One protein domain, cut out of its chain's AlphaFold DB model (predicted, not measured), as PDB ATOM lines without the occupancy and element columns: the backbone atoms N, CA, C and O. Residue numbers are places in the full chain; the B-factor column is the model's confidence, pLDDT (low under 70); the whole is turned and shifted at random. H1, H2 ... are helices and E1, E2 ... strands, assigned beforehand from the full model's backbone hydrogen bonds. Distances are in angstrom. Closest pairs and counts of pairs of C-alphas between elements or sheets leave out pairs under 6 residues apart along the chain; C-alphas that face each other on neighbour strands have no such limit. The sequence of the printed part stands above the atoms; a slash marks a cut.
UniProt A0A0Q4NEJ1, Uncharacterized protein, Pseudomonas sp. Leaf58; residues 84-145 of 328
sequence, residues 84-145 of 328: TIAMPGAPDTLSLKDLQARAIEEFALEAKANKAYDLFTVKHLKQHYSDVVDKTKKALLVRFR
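This is residues 84 to 145 of the 328 residues of an uncharacterized protein of Pseudomonas sp. Leaf58 (UniProt A0A0Q4NEJ1). Three helices make a chain that turns back on itself: H1 runs out, H2 stands across both H1 and H3, and H3 runs back, while a tiny two-strand hairpin, E1 and E2, sits with E1 near the first residues of H1 and near residues 132 to 137 of H3. The last residues of H3, 138 to 145, stick out as a free arm that adds to the length. The printed part has 62 residues, in the order E1, E2, H1, H2, H3; it is mostly helix, and the sheet is antiparallel. It is compact, with a radius of gyration of the C-alphas of 12.0 A, yet elongated, spanning 42 by 22 by 19 A.

E1, residues 84 to 86, and E2, residues 93 to 95, form an antiparallel hairpin at 146 degrees, with N 85 and O 94 2.8 A apart and N 94 and O 85 2.9 A apart, both within hydrogen-bond range. The closest C-alphas of E1 and H3, residues 129 to 145, are those of Ile 85 and Thr 136, 6.8 A apart. H2, residues 113 to 125, touches H3 with residues 117 to 122 alone, closest at the C-alphas of Asp 118 and Tyr 129, 4.7 A; their lines are only just about perpendicular, at 71 degrees. H1, residues 96 to 107, touches H2, closest at the C-alphas of Ala 103 and Tyr 117, 5.3 A, about perpendicular at 83 degrees. H1 and H3 are only just apart, at 8.4 A. In H1, H2 and H3 every O i to N i+4 pair is within hydrogen-bond range.

E1 begins at C-alpha 84 (190.622, -0.150, 17.751); E1 and E2 each measure 6.7 A. H1 measures 16.1 A, H2 17.5 A and H3 24.5 A, ending at C-alpha 145 (206.491, -7.432, 23.618).

The C-alphas farthest apart, of Leu 109 and Arg 145, are 42.1 A apart. The printed part has no cut and no long link. Residues 89 to 92 have pLDDT under 70.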
ATOM      1  N   THR A  84     191.904  -0.085  17.036       89.19
ATOM      2  CA  THR A  84     190.622  -0.150  17.751       89.19
ATOM      3  C   THR A  84     190.720   0.520  19.114       89.19
ATOM      4  O   THR A  84     191.597   0.177  19.904       89.19
ATOM      5  N   ILE A  85     189.801   1.436  19.403       86.81
ATOM      6  CA  ILE A  85     189.690   2.167  20.663       86.81
ATOM      7  C   ILE A  85     188.480   1.632  21.429       86.81
ATOM      8  O   ILE A  85     187.388   1.485  20.877       86.81
ATOM      9  N   ALA A  86     188.681   1.322  22.710       84.56
ATOM     10  CA  ALA A  86     187.603   0.913  23.601       84.56
ATOM     11  C   ALA A  86     186.781   2.134  24.034       84.56
ATOM     12  O   ALA A  86     187.345   3.121  24.512       84.56
ATOM     13  N   MET A  87     185.458   2.054  23.886       81.38
ATOM     14  CA  MET A  87     184.542   3.113  24.309       81.38
ATOM     15  C   MET A  87     184.005   2.831  25.725       81.38
ATOM     16  O   MET A  87     183.622   1.698  26.016       81.38
ATOM     17  N   PRO A  88     183.939   3.831  26.620       74.81
ATOM     18  CA  PRO A  88     183.331   3.683  27.937       74.81
ATOM     19  C   PRO A  88     181.849   3.316  27.822       74.81
ATOM     20  O   PRO A  88     181.096   3.991  27.122       74.81
ATOM     21  N   GLY A  89     181.418   2.275  28.539       60.75
ATOM     22  CA  GLY A  89     179.998   1.927  28.678       60.75
ATOM     23  C   GLY A  89     179.360   1.199  27.490       60.75
ATOM     24  O   GLY A  89     178.164   0.929  27.544       60.75
ATOM     25  N   ALA A  90     180.125   0.841  26.455       56.59
ATOM     26  CA  ALA A  90     179.666  -0.022  25.367       56.59
ATOM     27  C   ALA A  90     180.551  -1.278  25.271       56.59
ATOM     28  O   ALA A  90     181.760  -1.184  25.487       56.59
ATOM     29  N   PRO A  91     179.990  -2.450  24.920       56.66
ATOM     30  CA  PRO A  91     180.791  -3.634  24.596       56.66
ATOM     31  C   PRO A  91     181.593  -3.463  23.292       56.66
ATOM     32  O   PRO A  91     182.514  -4.237  23.027       56.66
ATOM     33  N   ASP A  92     181.271  -2.446  22.488       65.44
ATOM     34  CA  ASP A  92     181.835  -2.251  21.159       65.44
ATOM     35  C   ASP A  92     183.156  -1.469  21.192       65.44
ATOM     36  O   ASP A  92     183.269  -0.374  21.751       65.44
ATOM     37  N   THR A  93     184.169  -2.024  20.525       83.25
ATOM     38  CA  THR A  93     185.390  -1.292  20.166       83.25
ATOM     39  C   THR A  93     185.178  -0.589  18.825       83.25
ATOM     40  O   THR A  93     184.617  -1.171  17.898       83.25
ATOM     41  N   LEU A  94     185.616   0.666  18.701       86.19
ATOM     42  CA  LEU A  94     185.536   1.430  17.451       86.19
ATOM     43  C   LEU A  94     186.889   1.449  16.760       86.19
ATOM     44  O   LEU A  94     187.903   1.717  17.402       86.19
ATOM     45  N   SER A  95     186.925   1.218  15.447       89.25
ATOM     46  CA  SER A  95     188.144   1.502  14.688       89.25
ATOM     47  C   SER A  95     188.400   3.012  14.654       89.25
ATOM     48  O   SER A  95     187.467   3.814  14.707       89.25
ATOM     49  N   LEU A  96     189.662   3.421  14.534       88.31
ATOM     50  CA  LEU A  96     190.035   4.829  14.441       88.31
ATOM     51  C   LEU A  96     189.353   5.496  13.244       88.31
ATOM     52  O   LEU A  96     188.946   6.649  13.336       88.31
ATOM     53  N   LYS A  97     189.190   4.758  12.140       90.50
ATOM     54  CA  LYS A  97     188.447   5.219  10.967       90.50
ATOM     55  C   LYS A  97     186.984   5.514  11.306       90.50
ATOM     56  O   LYS A  97     186.475   6.556  10.907       90.50
ATOM     57  N   ASP A  98     186.322   4.621  12.038       90.50
ATOM     58  CA  ASP A  98     184.912   4.798  12.405       90.50
ATOM     59  C   ASP A  98     184.744   5.913  13.441       90.50
ATOM     60  O   ASP A  98     183.798   6.691  13.360       90.50
ATOM     61  N   LEU A  99     185.692   6.047  14.374       90.50
ATOM     62  CA  LEU A  99     185.740   7.171  15.307       90.50
ATOM     63  C   LEU A  99     185.886   8.497  14.554       90.50
ATOM     64  O   LEU A  99     185.134   9.429  14.815       90.50
ATOM     65  N   GLN A 100     186.815   8.575  13.597       90.25
ATOM     66  CA  GLN A 100     187.013   9.765  12.766       90.25
ATOM     67  C   GLN A 100     185.762  10.106  11.950       90.25
ATOM     68  O   GLN A 100     185.398  11.277  11.868       90.25
ATOM     69  N   ALA A 101     185.090   9.104  11.375       90.81
ATOM     70  CA  ALA A 101     183.849   9.306  10.633       90.81
ATOM     71  C   ALA A 101     182.742   9.879  11.531       90.81
ATOM     72  O   ALA A 101     182.184  10.925  11.210       90.81
ATOM     73  N   ARG A 102     182.506   9.273  12.703       90.56
ATOM     74  CA  ARG A 102     181.510   9.752  13.678       90.56
ATOM     75  C   ARG A 102     181.826  11.150  14.200       90.56
ATOM     76  O   ARG A 102     180.934  11.978  14.324       90.56
ATOM     77  N   ALA A 103     183.099  11.435  14.457       89.56
ATOM     78  CA  ALA A 103     183.542  12.754  14.890       89.56
ATOM     79  C   ALA A 103     183.284  13.832  13.824       89.56
ATOM     80  O   ALA A 103     182.863  14.936  14.161       89.56
ATOM     81  N   ILE A 104     183.517  13.520  12.543       91.19
ATOM     82  CA  ILE A 104     183.201  14.440  11.443       91.19
ATOM     83  C   ILE A 104     181.695  14.635  11.326       91.19
ATOM     84  O   ILE A 104     181.276  15.770  11.158       91.19
ATOM     85  N   GLU A 105     180.894  13.575  11.417       90.31
ATOM     86  CA  GLU A 105     179.431  13.670  11.341       90.31
ATOM     87  C   GLU A 105     178.853  14.537  12.466       90.31
ATOM     88  O   GLU A 105     178.009  15.394  12.213       90.31
ATOM     89  N   GLU A 106     179.339  14.361  13.694       89.44
ATOM     90  CA  GLU A 106     178.820  15.066  14.866       89.44
ATOM     91  C   GLU A 106     179.251  16.538  14.928       89.44
ATOM     92  O   GLU A 106     178.457  17.397  15.304       89.44
ATOM     93  N   PHE A 107     180.484  16.850  14.520       88.56
ATOM     94  CA  PHE A 107     181.051  18.203  14.606       88.56
ATOM     95  C   PHE A 107     181.252  18.869  13.233       88.56
ATOM     96  O   PHE A 107     182.017  19.832  13.119       88.56
ATOM     97  N   ALA A 108     180.556  18.388  12.193       76.38
ATOM     98  CA  ALA A 108     180.712  18.809  10.793       76.38
ATOM     99  C   ALA A 108     180.635  20.332  10.589       76.38
ATOM    100  O   ALA A 108     181.333  20.891   9.744       76.38
ATOM    101  N   LEU A 109     179.767  20.991  11.360       75.56
ATOM    102  CA  LEU A 109     179.473  22.423  11.258       75.56
ATOM    103  C   LEU A 109     180.338  23.284  12.190       75.56
ATOM    104  O   LEU A 109     180.445  24.491  11.988       75.56
ATOM    105  N   GLU A 110     180.964  22.680  13.201       72.75
ATOM    106  CA  GLU A 110     181.625  23.401  14.297       72.75
ATOM    107  C   GLU A 110     183.152  23.447  14.156       72.75
ATOM    108  O   GLU A 110     183.813  24.334  14.712       72.75
ATOM    109  N   ALA A 111     183.750  22.492  13.439       78.06
ATOM    110  CA  ALA A 111     185.193  22.311  13.464       78.06
ATOM    111  C   ALA A 111     185.780  21.707  12.181       78.06
ATOM    112  O   ALA A 111     185.185  20.883  11.497       78.06
ATOM    113  N   LYS A 112     187.043  22.062  11.901       86.75
ATOM    114  CA  LYS A 112     187.886  21.317  10.951       86.75
ATOM    115  C   LYS A 112     188.147  19.905  11.491       86.75
ATOM    116  O   LYS A 112     188.266  19.738  12.702       86.75
ATOM    117  N   ALA A 113     188.357  18.932  10.600       84.62
ATOM    118  CA  ALA A 113     188.484  17.501  10.916       84.62
ATOM    119  C   ALA A 113     189.325  17.174  12.172       84.62
ATOM    120  O   ALA A 113     188.830  16.522  13.081       84.62
ATOM    121  N   ASN A 114     190.557  17.685  12.294       86.50
ATOM    122  CA  ASN A 114     191.402  17.388  13.463       86.50
ATOM    123  C   ASN A 114     190.818  17.902  14.789       86.50
ATOM    124  O   ASN A 114     190.951  17.248  15.817       86.50
ATOM    125  N   LYS A 115     190.166  19.070  14.764       90.62
ATOM    126  CA  LYS A 115     189.498  19.631  15.941       90.62
ATOM    127  C   LYS A 115     188.203  18.865  16.242       90.62
ATOM    128  O   LYS A 115     187.904  18.660  17.408       90.62
ATOM    129  N   ALA A 116     187.490  18.388  15.219       90.06
ATOM    130  CA  ALA A 116     186.337  17.503  15.389       90.06
ATOM    131  C   ALA A 116     186.722  16.186  16.089       90.06
ATOM    132  O   ALA A 116     186.034  15.760  17.012       90.06
ATOM    133  N   TYR A 117     187.859  15.582  15.718       91.62
ATOM    134  CA  TYR A 117     188.367  14.374  16.381       91.62
ATOM    135  C   TYR A 117     188.631  14.604  17.870       91.62
ATOM    136  O   TYR A 117     188.204  13.802  18.696       91.62
ATOM    137  N   ASP A 118     189.302  15.709  18.202       91.94
ATOM    138  CA  ASP A 118     189.631  16.047  19.587       91.94
ATOM    139  C   ASP A 118     188.381  16.371  20.415       91.94
ATOM    140  O   ASP A 118     188.230  15.874  21.528       91.94
ATOM    141  N   LEU A 119     187.428  17.123  19.853       91.88
ATOM    142  CA  LEU A 119     186.145  17.403  20.506       91.88
ATOM    143  C   LEU A 119     185.365  16.117  20.796       91.88
ATOM    144  O   LEU A 119     184.850  15.949  21.903       91.88
ATOM    145  N   PHE A 120     185.326  15.184  19.841       91.62
ATOM    146  CA  PHE A 120     184.659  13.898  20.013       91.62
ATOM    147  C   PHE A 120     185.300  13.066  21.133       91.62
ATOM    148  O   PHE A 120     184.603  12.588  22.033       91.62
ATOM    149  N   THR A 121     186.628  12.920  21.144       91.12
ATOM    150  CA  THR A 121     187.307  12.150  22.199       91.12
ATOM    151  C   THR A 121     187.236  12.845  23.555       91.12
ATOM    152  O   THR A 121     187.029  12.177  24.564       91.12
ATOM    153  N   VAL A 122     187.307  14.174  23.624       93.00
ATOM    154  CA  VAL A 122     187.124  14.905  24.887       93.00
ATOM    155  C   VAL A 122     185.696  14.731  25.407       93.00
ATOM    156  O   VAL A 122     185.499  14.497  26.602       93.00
ATOM    157  N   LYS A 123     184.687  14.760  24.530       91.38
ATOM    158  CA  LYS A 123     183.282  14.558  24.908       91.38
ATOM    159  C   LYS A 123     183.030  13.150  25.451       91.38
ATOM    160  O   LYS A 123     182.486  13.026  26.555       91.38
ATOM    161  N   HIS A 124     183.454  12.119  24.716       90.25
ATOM    162  CA  HIS A 124     183.109  10.716  24.991       90.25
ATOM    163  C   HIS A 124     184.135   9.953  25.837       90.25
ATOM    164  O   HIS A 124     183.754   9.077  26.607       90.25
ATOM    165  N   LEU A 125     185.421  10.278  25.716       89.88
ATOM    166  CA  LEU A 125     186.534   9.580  26.379       89.88
ATOM    167  C   LEU A 125     187.199  10.416  27.478       89.88
ATOM    168  O   LEU A 125     188.032   9.889  28.212       89.88
ATOM    169  N   LYS A 126     186.839  11.702  27.603       91.94
ATOM    170  CA  LYS A 126     187.444  12.660  28.548       91.94
ATOM    171  C   LYS A 126     188.960  12.814  28.365       91.94
ATOM    172  O   LYS A 126     189.674  13.110  29.317       91.94
ATOM    173  N   GLN A 127     189.448  12.590  27.146       92.38
ATOM    174  CA  GLN A 127     190.865  12.638  26.788       92.38
ATOM    175  C   GLN A 127     191.048  13.253  25.398       92.38
ATOM    176  O   GLN A 127     190.175  13.115  24.535       92.38
ATOM    177  N   HIS A 128     192.192  13.900  25.174       93.75
ATOM    178  CA  HIS A 128     192.560  14.406  23.854       93.75
ATOM    179  C   HIS A 128     192.802  13.262  22.871       93.75
ATOM    180  O   HIS A 128     193.254  12.175  23.241       93.75
ATOM    181  N   TYR A 129     192.522  13.512  21.595       91.38
ATOM    182  CA  TYR A 129     192.578  12.488  20.552       91.38
ATOM    183  C   TYR A 129     193.982  11.881  20.417       91.38
ATOM    184  O   TYR A 129     194.121  10.660  20.312       91.38
ATOM    185  N   SER A 130     195.030  12.711  20.475       91.75
ATOM    186  CA  SER A 130     196.425  12.249  20.445       91.75
ATOM    187  C   SER A 130     196.737  11.305  21.603       91.75
ATOM    188  O   SER A 130     197.315  10.242  21.388       91.75
ATOM    189  N   ASP A 131     196.286  11.649  22.810       93.25
ATOM    190  CA  ASP A 131     196.567  10.881  24.021       93.25
ATOM    191  C   ASP A 131     195.871   9.521  23.983       93.25
ATOM    192  O   ASP A 131     196.462   8.508  24.361       93.25
ATOM    193  N   VAL A 132     194.637   9.475  23.470       91.38
ATOM    194  CA  VAL A 132     193.890   8.227  23.272       91.38
ATOM    195  C   VAL A 132     194.619   7.313  22.291       91.38
ATOM    196  O   VAL A 132     194.810   6.125  22.574       91.38
ATOM    197  N   VAL A 133     195.055   7.849  21.147       90.62
ATOM    198  CA  VAL A 133     195.784   7.081  20.127       90.62
ATOM    199  C   VAL A 133     197.107   6.558  20.683       90.62
ATOM    200  O   VAL A 133     197.401   5.367  20.544       90.62
ATOM    201  N   ASP A 134     197.884   7.408  21.350       90.00
ATOM    202  CA  ASP A 134     199.195   7.043  21.885       90.00
ATOM    203  C   ASP A 134     199.089   6.044  23.038       90.00
ATOM    204  O   ASP A 134     199.839   5.065  23.078       90.00
ATOM    205  N   LYS A 135     198.124   6.227  23.946       91.75
ATOM    206  CA  LYS A 135     197.839   5.270  25.021       91.75
ATOM    207  C   LYS A 135     197.438   3.910  24.455       91.75
ATOM    208  O   LYS A 135     197.936   2.886  24.924       91.75
ATOM    209  N   THR A 136     196.590   3.893  23.426       90.75
ATOM    210  CA  THR A 136     196.153   2.654  22.767       90.75
ATOM    211  C   THR A 136     197.334   1.940  22.111       90.75
ATOM    212  O   THR A 136     197.549   0.756  22.364       90.75
ATOM    213  N   LYS A 137     198.164   2.656  21.339       90.00
ATOM    214  CA  LYS A 137     199.376   2.081  20.731       90.00
ATOM    215  C   LYS A 137     200.324   1.513  21.782       90.00
ATOM    216  O   LYS A 137     200.748   0.372  21.648       90.00
ATOM    217  N   LYS A 138     200.614   2.263  22.853       91.69
ATOM    218  CA  LYS A 138     201.478   1.799  23.955       91.69
ATOM    219  C   LYS A 138     200.949   0.515  24.594       91.69
ATOM    220  O   LYS A 138     201.722  -0.414  24.795       91.69
ATOM    221  N   ALA A 139     199.645   0.427  24.852       92.44
ATOM    222  CA  ALA A 139     199.040  -0.783  25.408       92.44
ATOM    223  C   ALA A 139     199.186  -1.999  24.469       92.44
ATOM    224  O   ALA A 139     199.476  -3.103  24.928       92.44
ATOM    225  N   LEU A 140     199.031  -1.809  23.153       92.50
ATOM    226  CA  LEU A 140     199.255  -2.876  22.170       92.50
ATOM    227  C   LEU A 140     200.726  -3.284  22.071       92.50
ATOM    228  O   LEU A 140     201.004  -4.472  21.940       92.50
ATOM    229  N   LEU A 141     201.651  -2.326  22.175       92.62
ATOM    230  CA  LEU A 141     203.092  -2.586  22.162       92.62
ATOM    231  C   LEU A 141     203.548  -3.411  23.364       92.62
ATOM    232  O   LEU A 141     204.365  -4.307  23.191       92.62
ATOM    233  N   VAL A 142     203.017  -3.137  24.560       96.00
ATOM    234  CA  VAL A 142     203.311  -3.942  25.758       96.00
ATOM    235  C   VAL A 142     202.880  -5.388  25.526       96.00
ATOM    236  O   VAL A 142     203.712  -6.283  25.560       96.00
ATOM    237  N   ARG A 143     201.621  -5.605  25.123       96.44
ATOM    238  CA  ARG A 143     201.104  -6.949  24.808       96.44
ATOM    239  C   ARG A 143     201.890  -7.652  23.703       96.44
ATOM    240  O   ARG A 143     202.044  -8.868  23.731       96.44
ATOM    241  N   PHE A 144     202.335  -6.901  22.698       97.12
ATOM    242  CA  PHE A 144     203.185  -7.431  21.640       97.12
ATOM    243  C   PHE A 144     204.524  -7.918  22.197       97.12
ATOM    244  O   PHE A 144     204.920  -9.038  21.884       97.12
ATOM    245  N   ARG A 145     205.197  -7.097  23.012       96.62
ATOM    246  CA  ARG A 145     206.491  -7.432  23.618       96.62
ATOM    247  C   ARG A 145     206.376  -8.631  24.554       96.62
ATOM    248  O   ARG A 145     207.165  -9.552  24.404       96.62
TER     249      ARG A 145